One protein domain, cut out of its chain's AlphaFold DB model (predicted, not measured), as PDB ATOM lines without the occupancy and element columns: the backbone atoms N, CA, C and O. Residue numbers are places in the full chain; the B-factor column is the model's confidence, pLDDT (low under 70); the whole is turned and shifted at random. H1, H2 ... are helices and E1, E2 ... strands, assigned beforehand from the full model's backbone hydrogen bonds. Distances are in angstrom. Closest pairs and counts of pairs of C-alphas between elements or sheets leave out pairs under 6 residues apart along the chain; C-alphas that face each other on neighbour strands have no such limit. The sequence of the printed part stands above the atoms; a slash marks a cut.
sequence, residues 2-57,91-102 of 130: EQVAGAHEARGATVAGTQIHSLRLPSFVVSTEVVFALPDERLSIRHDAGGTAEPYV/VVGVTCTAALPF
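This is residues 2 to 57 and 91 to 102 of the 130 residues of a protein of Nitriliruptorales bacterium (UniProt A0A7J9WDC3). The domain is a single, twisted slab of five strands, with a short helical turn, H1, beside the strands near one edge and a second turn, H2, off the sheet beyond the other edge strand, E4. No named helix covers either face of the sheet, and the strand hairpins E1-E2 and E3-E4 lie on the two sides of E5, the strand nearest to the mean of the C-alphas. The printed part has 68 residues, with two named helices and five named strands in the order H1, E1, E2, E3, E4, H2, E5. The sheet is mixed, in the order E1, E2, E5, E3, E4, and the class is mostly strand. The whole is loose, with a radius of gyration of the C-alphas of 13.7 A and spans of 40 by 32 by 19 A.

H1, residues 8 to 11, is on the sheet but only just at its level, at a height of 3.9 A. Its closest C-alpha to E2, residues 18 to 23, is that of Arg 11, 4.7 A from that of Ser 22. E1, residues 13 to 15, is an edge strand and forms an antiparallel hairpin with E2; N 13 and O 20 are 2.9 A apart, within hydrogen-bond range. The pairing of E2 is staggered: its residues 18 to 20 pair with E1 and its residues 20 to 23 with E5, residues 91 to 98. E2 and E5 are parallel at 23 degrees, with N 21 and O 94 at 2.8 A. E3, residues 30 to 38, is antiparallel to E5 at 169 degrees, with N 33 and O 95 at 2.9 A. E3 and E4, residues 41 to 48, form an antiparallel hairpin, with N 34 and O 45 at 2.8 A. H2, residues 54 to 57, is not on the sheet and is apart from E3. H1 and H2 are too short for any O i to N i+4 pair; in each, the one O i to N i+3 pair is within range.

H1 begins at C-alpha 8 (24.972, -36.133, 21.343) and measures 6.3 A; E1 measures 6.2 A and E2 16.2 A. E3, the longest strand, measures 27.2 A from C-alpha 30 (24.519, -55.271, 21.456). E4 measures 23.1 A, H2 5.1 A, and E5 20.6 A, ending at C-alpha 98 (23.757, -50.316, 22.973).

The C-alphas farthest apart, those of Gln 3 and Asp 40, are 40.8 A apart. Residues 58 to 90 are not printed, and C-alphas 57 and 91 are 30.0 A apart across this cut. Of the links printed whole, E2 to E3 is short and the others are tight. The mean pLDDT of the printed part is 75.7; residues 2 to 11 and 91 to 102 are under 70.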
ATOM      1  N   GLU A   2      18.983 -34.677  31.230       44.50
ATOM      2  CA  GLU A   2      20.244 -34.127  30.676       44.50
ATOM      3  C   GLU A   2      21.483 -34.977  30.996       44.50
ATOM      4  O   GLU A   2      22.611 -34.603  30.713       44.50
ATOM      5  N   GLN A   3      21.290 -36.178  31.536       44.72
ATOM      6  CA  GLN A   3      22.393 -37.095  31.804       44.72
ATOM      7  C   GLN A   3      22.222 -38.333  30.925       44.72
ATOM      8  O   GLN A   3      21.589 -39.313  31.306       44.72
ATOM      9  N   VAL A   4      22.716 -38.252  29.689       51.75
ATOM     10  CA  VAL A   4      22.789 -39.403  28.783       51.75
ATOM     11  C   VAL A   4      24.252 -39.691  28.499       51.75
ATOM     12  O   VAL A   4      24.995 -38.801  28.103       51.75
ATOM     13  N   ALA A   5      24.663 -40.943  28.687       53.44
ATOM     14  CA  ALA A   5      26.007 -41.380  28.344       53.44
ATOM     15  C   ALA A   5      26.216 -41.353  26.814       53.44
ATOM     16  O   ALA A   5      25.400 -41.895  26.061       53.44
ATOM     17  N   GLY A   6      27.327 -40.767  26.358       55.06
ATOM     18  CA  GLY A   6      27.763 -40.726  24.955       55.06
ATOM     19  C   GLY A   6      27.531 -39.385  24.246       55.06
ATOM     20  O   GLY A   6      26.681 -38.595  24.648       55.06
ATOM     21  N   ALA A   7      28.304 -39.138  23.182       56.69
ATOM     22  CA  ALA A   7      28.224 -37.908  22.394       56.69
ATOM     23  C   ALA A   7      26.814 -37.709  21.814       56.69
ATOM     24  O   ALA A   7      26.205 -38.657  21.316       56.69
ATOM     25  N   HIS A   8      26.302 -36.475  21.861       59.78
ATOM     26  CA  HIS A   8      24.972 -36.133  21.343       59.78
ATOM     27  C   HIS A   8      24.807 -36.543  19.870       59.78
ATOM     28  O   HIS A   8      23.777 -37.099  19.490       59.78
ATOM     29  N   GLU A   9      25.876 -36.366  19.094       62.06
ATOM     30  CA  GLU A   9      25.973 -36.697  17.671       62.06
ATOM     31  C   GLU A   9      25.770 -38.189  17.370       62.06
ATOM     32  O   GLU A   9      25.342 -38.542  16.279       62.06
ATOM     33  N   ALA A  10      25.978 -39.088  18.340       57.19
ATOM     34  CA  ALA A  10      25.802 -40.524  18.121       57.19
ATOM     35  C   ALA A  10      24.359 -40.901  17.727       57.19
ATOM     36  O   ALA A  10      24.147 -41.939  17.110       57.19
ATOM     37  N   ARG A  11      23.357 -40.061  18.025       66.38
ATOM     38  CA  ARG A  11      21.938 -40.296  17.677       66.38
ATOM     39  C   ARG A  11      21.591 -39.980  16.219       66.38
ATOM     40  O   ARG A  11      20.447 -40.171  15.821       66.38
ATOM     41  N   GLY A  12      22.557 -39.500  15.448       70.50
ATOM     42  CA  GLY A  12      22.384 -39.100  14.060       70.50
ATOM     43  C   GLY A  12      23.655 -38.419  13.578       70.50
ATOM     44  O   GLY A  12      23.714 -37.196  13.539       70.50
ATOM     45  N   ALA A  13      24.671 -39.212  13.248       74.94
ATOM     46  CA  ALA A  13      25.933 -38.725  12.702       74.94
ATOM     47  C   ALA A  13      26.062 -39.132  11.237       74.94
ATOM     48  O   ALA A  13      25.680 -40.238  10.857       74.94
ATOM     49  N   THR A  14      26.651 -38.266  10.422       79.25
ATOM     50  CA  THR A  14      27.086 -38.629   9.072       79.25
ATOM     51  C   THR A  14      28.555 -39.021   9.128       79.25
ATOM     52  O   THR A  14      29.415 -38.194   9.421       79.25
ATOM     53  N   VAL A  15      28.860 -40.281   8.831       79.38
ATOM     54  CA  VAL A  15      30.232 -40.799   8.785       79.38
ATOM     55  C   VAL A  15      30.497 -41.323   7.386       79.38
ATOM     56  O   VAL A  15      29.796 -42.214   6.916       79.38
ATOM     57  N   ALA A  16      31.496 -40.756   6.705       80.81
ATOM     58  CA  ALA A  16      31.858 -41.130   5.333       80.81
ATOM     59  C   ALA A  16      30.647 -41.167   4.367       80.81
ATOM     60  O   ALA A  16      30.499 -42.091   3.571       80.81
ATOM     61  N   GLY A  17      29.743 -40.184   4.480       80.06
ATOM     62  CA  GLY A  17      28.526 -40.094   3.660       80.06
ATOM     63  C   GLY A  17      27.399 -41.056   4.055       80.06
ATOM     64  O   GLY A  17      26.360 -41.069   3.406       80.06
ATOM     65  N   THR A  18      27.581 -41.841   5.120       82.81
ATOM     66  CA  THR A  18      26.587 -42.784   5.643       82.81
ATOM     67  C   THR A  18      25.960 -42.246   6.922       82.81
ATOM     68  O   THR A  18      26.668 -41.787   7.820       82.81
ATOM     69  N   GLN A  19      24.637 -42.343   7.041       82.12
ATOM     70  CA  GLN A  19      23.944 -41.989   8.277       82.12
ATOM     71  C   GLN A  19      24.108 -43.085   9.333       82.12
ATOM     72  O   GLN A  19      23.869 -44.258   9.067       82.12
ATOM     73  N   ILE A  20      24.463 -42.701  10.554       84.94
ATOM     74  CA  ILE A  20      24.585 -43.592  11.706       84.94
ATOM     75  C   ILE A  20      23.659 -43.099  12.812       84.94
ATOM     76  O   ILE A  20      23.706 -41.933  13.199       84.94
ATOM     77  N   HIS A  21      22.850 -44.006  13.349       83.94
ATOM     78  CA  HIS A  21      21.933 -43.743  14.448       83.94
ATOM     79  C   HIS A  21      22.238 -44.689  15.610       83.94
ATOM     80  O   HIS A  21      22.198 -45.909  15.463       83.94
ATOM     81  N   SER A  22      22.520 -44.134  16.789       82.19
ATOM     82  CA  SER A  22      22.655 -44.909  18.019       82.19
ATOM     83  C   SER A  22      21.331 -44.950  18.776       82.19
ATOM     84  O   SER A  22      20.822 -43.904  19.192       82.19
ATOM     85  N   LEU A  23      20.813 -46.146  19.020       83.38
ATOM     86  CA  LEU A  23      19.647 -46.372  19.860       83.38
ATOM     87  C   LEU A  23      20.083 -46.848  21.249       83.38
ATOM     88  O   LEU A  23      21.046 -47.598  21.416       83.38
ATOM     89  N   ARG A  24      19.353 -46.411  22.274       80.81
ATOM     90  CA  ARG A  24      19.527 -46.862  23.659       80.81
ATOM     91  C   ARG A  24      18.179 -47.322  24.169       80.81
ATOM     92  O   ARG A  24      17.418 -46.530  24.717       80.81
ATOM     93  N   LEU A  25      17.865 -48.584  23.907       81.25
ATOM     94  CA  LEU A  25      16.585 -49.180  24.264       81.25
ATOM     95  C   LEU A  25      16.784 -50.245  25.347       81.25
ATOM     96  O   LEU A  25      17.746 -51.016  25.267       81.25
ATOM     97  N   PRO A  26      15.876 -50.329  26.337       76.81
ATOM     98  CA  PRO A  26      15.787 -51.500  27.203       76.81
ATOM     99  C   PRO A  26      15.628 -52.764  26.346       76.81
ATOM    100  O   PRO A  26      15.043 -52.688  25.270       76.81
ATOM    101  N   SER A  27      16.115 -53.912  26.826       79.25
ATOM    102  CA  SER A  27      16.141 -55.235  26.156       79.25
ATOM    103  C   SER A  27      17.221 -55.482  25.091       79.25
ATOM    104  O   SER A  27      17.518 -56.639  24.809       79.25
ATOM    105  N   PHE A  28      17.873 -54.448  24.553       79.69
ATOM    106  CA  PHE A  28      18.971 -54.630  23.598       79.69
ATOM    107  C   PHE A  28      20.311 -54.641  24.322       79.69
ATOM    108  O   PHE A  28      20.625 -53.671  25.001       79.69
ATOM    109  N   VAL A  29      21.117 -55.691  24.145       84.81
ATOM    110  CA  VAL A  29      22.488 -55.747  24.682       84.81
ATOM    111  C   VAL A  29      23.455 -55.094  23.696       84.81
ATOM    112  O   VAL A  29      23.868 -53.950  23.895       84.81
ATOM    113  N   VAL A  30      23.754 -55.789  22.595       87.19
ATOM    114  CA  VAL A  30      24.519 -55.271  21.456       87.19
ATOM    115  C   VAL A  30      23.822 -55.710  20.181       87.19
ATOM    116  O   VAL A  30      23.716 -56.904  19.895       87.19
ATOM    117  N   SER A  31      23.353 -54.723  19.426       89.38
ATOM    118  CA  SER A  31      22.685 -54.933  18.149       89.38
ATOM    119  C   SER A  31      23.204 -53.954  17.112       89.38
ATOM    120  O   SER A  31      23.505 -52.799  17.424       89.38
ATOM    121  N   THR A  32      23.324 -54.400  15.870       90.81
ATOM    122  CA  THR A  32      23.681 -53.536  14.748       90.81
ATOM    123  C   THR A  32      22.905 -53.952  13.518       90.81
ATOM    124  O   THR A  32      22.865 -55.129  13.174       90.81
ATOM    125  N   GLU A  33      22.304 -52.985  12.841       92.00
ATOM    126  CA  GLU A  33      21.663 -53.182  11.550       92.00
ATOM    127  C   GLU A  33      22.273 -52.232  10.524       92.00
ATOM    128  O   GLU A  33      22.434 -51.043  10.788       92.00
ATOM    129  N   VAL A  34      22.600 -52.759   9.351       91.44
ATOM    130  CA  VAL A  34      23.037 -51.993   8.187       91.44
ATOM    131  C   VAL A  34      21.989 -52.160   7.103       91.44
ATOM    132  O   VAL A  34      21.646 -53.285   6.737       91.44
ATOM    133  N   VAL A  35      21.484 -51.040   6.594       89.88
ATOM    134  CA  VAL A  35      20.438 -51.018   5.573       89.88
ATOM    135  C   VAL A  35      20.987 -50.420   4.284       89.88
ATOM    136  O   VAL A  35      21.356 -49.244   4.234       89.88
ATOM    137  N   PHE A  36      20.983 -51.230   3.231       88.94
ATOM    138  CA  PHE A  36      21.230 -50.814   1.855       88.94
ATOM    139  C   PHE A  36      19.894 -50.707   1.129       88.94
ATOM    140  O   PHE A  36      19.024 -51.566   1.311       88.94
ATOM    141  N   ALA A  37      19.718 -49.672   0.313       86.56
ATOM    142  CA  ALA A  37      18.500 -49.518  -0.471       86.56
ATOM    143  C   ALA A  37      18.780 -48.920  -1.851       86.56
ATOM    144  O   ALA A  37      19.620 -48.030  -2.007       86.56
ATOM    145  N   LEU A  38      18.018 -49.402  -2.825       87.75
ATOM    146  CA  LEU A  38      17.895 -48.884  -4.184       87.75
ATOM    147  C   LEU A  38      16.392 -48.714  -4.492       87.75
ATOM    148  O   LEU A  38      15.554 -49.083  -3.662       87.75
ATOM    149  N   PRO A  39      16.003 -48.095  -5.622       90.50
ATOM    150  CA  PRO A  39      14.598 -48.063  -6.017       90.50
ATOM    151  C   PRO A  39      14.020 -49.484  -6.038       90.50
ATOM    152  O   PRO A  39      14.600 -50.373  -6.649       90.50
ATOM    153  N   ASP A  40      12.912 -49.686  -5.326       90.50
ATOM    154  CA  ASP A  40      12.166 -50.950  -5.230       90.50
ATOM    155  C   ASP A  40      12.888 -52.154  -4.589       90.50
ATOM    156  O   ASP A  40      12.295 -53.227  -4.476       90.50
ATOM    157  N   GLU A  41      14.112 -51.993  -4.073       84.62
ATOM    158  CA  GLU A  41      14.822 -53.066  -3.366       84.62
ATOM    159  C   GLU A  41      15.552 -52.594  -2.099       84.62
ATOM    160  O   GLU A  41      16.058 -51.473  -1.992       84.62
ATOM    161  N   ARG A  42      15.614 -53.481  -1.101       90.94
ATOM    162  CA  ARG A  42      16.277 -53.226   0.181       90.94
ATOM    163  C   ARG A  42      16.952 -54.488   0.707       90.94
ATOM    164  O   ARG A  42      16.334 -55.547   0.758       90.94
ATOM    165  N   LEU A  43      18.178 -54.333   1.204       90.38
ATOM    166  CA  LEU A  43      18.920 -55.354   1.942       90.38
ATOM    167  C   LEU A  43      19.194 -54.858   3.367       90.38
ATOM    168  O   LEU A  43      19.871 -53.849   3.560       90.38
ATOM    169  N   SER A  44      18.697 -55.590   4.363       91.94
ATOM    170  CA  SER A  44      19.025 -55.373   5.776       91.94
ATOM    171  C   SER A  44      19.963 -56.478   6.263       91.94
ATOM    172  O   SER A  44      19.612 -57.656   6.222       91.94
ATOM    173  N   ILE A  45      21.137 -56.097   6.766       92.81
ATOM    174  CA  ILE A  45      22.061 -56.988   7.476       92.81
ATOM    175  C   ILE A  45      21.961 -56.663   8.956       92.81
ATOM    176  O   ILE A  45      22.262 -55.541   9.358       92.81
ATOM    177  N   ARG A  46      21.561 -57.636   9.773       92.00
ATOM    178  CA  ARG A  46      21.348 -57.446  11.207       92.00
ATOM    179  C   ARG A  46      22.172 -58.435  12.022       92.00
ATOM    180  O   ARG A  46      22.167 -59.629  11.741       92.00
ATOM    181  N   HIS A  47      22.844 -57.929  13.048       90.94
ATOM    182  CA  HIS A  47      23.576 -58.711  14.031       90.94
ATOM    183  C   HIS A  47      23.051 -58.412  15.434       90.94
ATOM    184  O   HIS A  47      23.091 -57.267  15.883       90.94
ATOM    185  N   ASP A  48      22.610 -59.459  16.126       90.88
ATOM    186  CA  ASP A  48      22.216 -59.437  17.529       90.88
ATOM    187  C   ASP A  48      23.127 -60.385  18.305       90.88
ATOM    188  O   ASP A  48      23.099 -61.593  18.089       90.88
ATOM    189  N   ALA A  49      23.934 -59.845  19.221       85.19
ATOM    190  CA  ALA A  49      24.918 -60.638  19.964       85.19
ATOM    191  C   ALA A  49      24.298 -61.534  21.057       85.19
ATOM    192  O   ALA A  49      25.009 -62.270  21.736       85.19
ATOM    193  N   GLY A  50      22.976 -61.475  21.248       84.69
ATOM    194  CA  GLY A  50      22.278 -62.196  22.309       84.69
ATOM    195  C   GLY A  50      22.498 -61.596  23.704       84.69
ATOM    196  O   GLY A  50      23.003 -60.485  23.864       84.69
ATOM    197  N   GLY A  51      22.048 -62.326  24.727       85.06
ATOM    198  CA  GLY A  51      22.075 -61.881  26.126       85.06
ATOM    199  C   GLY A  51      23.364 -62.199  26.890       85.06
ATOM    200  O   GLY A  51      23.495 -61.799  28.045       85.06
ATOM    201  N   THR A  52      24.297 -62.944  26.290       87.12
ATOM    202  CA  THR A  52      25.494 -63.474  26.963       87.12
ATOM    203  C   THR A  52      26.778 -62.999  26.283       87.12
ATOM    204  O   THR A  52      26.768 -62.491  25.164       87.12
ATOM    205  N   ALA A  53      27.918 -63.168  26.959       87.94
ATOM    206  CA  ALA A  53      29.230 -62.795  26.422       87.94
ATOM    207  C   ALA A  53      29.858 -63.859  25.490       87.94
ATOM    208  O   ALA A  53      30.964 -63.669  24.983       87.94
ATOM    209  N   GLU A  54      29.172 -64.982  25.275       90.44
ATOM    210  CA  GLU A  54      29.662 -66.157  24.547       90.44
ATOM    211  C   GLU A  54      30.246 -65.863  23.147       90.44
ATOM    212  O   GLU A  54      31.368 -66.313  22.881       90.44
ATOM    213  N   PRO A  55      29.603 -65.065  22.265       86.50
ATOM    214  CA  PRO A  55      30.167 -64.774  20.944       86.50
ATOM    215  C   PRO A  55      31.515 -64.038  21.008       86.50
ATOM    216  O   PRO A  55      32.393 -64.273  20.175       86.50
ATOM    217  N   TYR A  56      31.735 -63.203  22.027       88.19
ATOM    218  CA  TYR A  56      33.003 -62.488  22.209       88.19
ATOM    219  C   TYR A  56      34.115 -63.407  22.723       88.19
ATOM    220  O   TYR A  56      35.262 -63.305  22.278       88.19
ATOM    221  N   VAL A  57      33.784 -64.337  23.624       93.50
ATOM    222  CA  VAL A  57      34.730 -65.350  24.126       93.50
ATOM    223  C   VAL A  57      35.145 -66.297  23.002       93.50
ATOM    224  O   VAL A  57      36.333 -66.602  22.860       93.50
ATOM    225  N   VAL A  91      24.463 -46.959   1.221       55.22
ATOM    226  CA  VAL A  91      24.094 -47.271   2.614       55.22
ATOM    227  C   VAL A  91      23.203 -46.141   3.113       55.22
ATOM    228  O   VAL A  91      23.651 -45.003   3.252       55.22
ATOM    229  N   VAL A  92      21.937 -46.442   3.381       57.38
ATOM    230  CA  VAL A  92      20.958 -45.431   3.812       57.38
ATOM    231  C   VAL A  92      20.982 -45.252   5.331       57.38
ATOM    232  O   VAL A  92      20.639 -44.183   5.834       57.38
ATOM    233  N   GLY A  93      21.466 -46.250   6.076       60.41
ATOM    234  CA  GLY A  93      21.685 -46.093   7.507       60.41
ATOM    235  C   GLY A  93      22.378 -47.273   8.178       60.41
ATOM    236  O   GLY A  93      22.207 -48.427   7.781       60.41
ATOM    237  N   VAL A  94      23.128 -46.970   9.233       65.12
ATOM    238  CA  VAL A  94      23.588 -47.932  10.236       65.12
ATOM    239  C   VAL A  94      22.882 -47.614  11.548       65.12
ATOM    240  O   VAL A  94      22.979 -46.495  12.049       65.12
ATOM    241  N   THR A  95      22.189 -48.591  12.115       66.69
ATOM    242  CA  THR A  95      21.551 -48.476  13.426       66.69
ATOM    243  C   THR A  95      22.329 -49.315  14.424       66.69
ATOM    244  O   THR A  95      22.370 -50.536  14.310       66.69
ATOM    245  N   CYS A  96      22.932 -48.671  15.417       62.59
ATOM    246  CA  CYS A  96      23.665 -49.337  16.486       62.59
ATOM    247  C   CYS A  96      22.874 -49.217  17.783       62.59
ATOM    248  O   CYS A  96      22.666 -48.108  18.269       62.59
ATOM    249  N   THR A  97      22.479 -50.330  18.391       61.00
ATOM    250  CA  THR A  97      21.822 -50.301  19.700       61.00
ATOM    251  C   THR A  97      22.780 -50.786  20.771       61.00
ATOM    252  O   THR A  97      23.295 -51.902  20.691       61.00
ATOM    253  N   ALA A  98      22.995 -49.953  21.787       53.34
ATOM    254  CA  ALA A  98      23.757 -50.316  22.973       53.34
ATOM    255  C   ALA A  98      22.851 -50.252  24.206       53.34
ATOM    256  O   ALA A  98      22.219 -49.216  24.456       53.34
ATOM    257  N   ALA A  99      22.833 -51.328  24.998       49.16
ATOM    258  CA  ALA A  99      22.307 -51.289  26.358       49.16
ATOM    259  C   ALA A  99      23.001 -50.161  27.133       49.16
ATOM    260  O   ALA A  99      24.228 -50.036  27.129       49.16
ATOM    261  N   LEU A 100      22.219 -49.348  27.842       45.62
ATOM    262  CA  LEU A 100      22.764 -48.653  29.004       45.62
ATOM    263  C   LEU A 100      23.139 -49.714  30.051       45.62
ATOM    264  O   LEU A 100      22.448 -50.736  30.121       45.62
ATOM    265  N   PRO A 101      24.192 -49.506  30.863       39.97
ATOM    266  CA  PRO A 101      24.472 -50.395  31.981       39.97
ATOM    267  C   PRO A 101      23.216 -50.471  32.849       39.97
ATOM    268  O   PRO A 101      22.782 -49.475  33.427       39.97
ATOM    269  N   PHE A 102      22.589 -51.644  32.859       36.00
ATOM    270  CA  PHE A 102      21.430 -51.921  33.688       36.00
ATOM    271  C   PHE A 102      21.938 -51.914  35.137       36.00
ATOM    272  O   PHE A 102      22.797 -52.742  35.457       36.00
TER     273      PHE A 102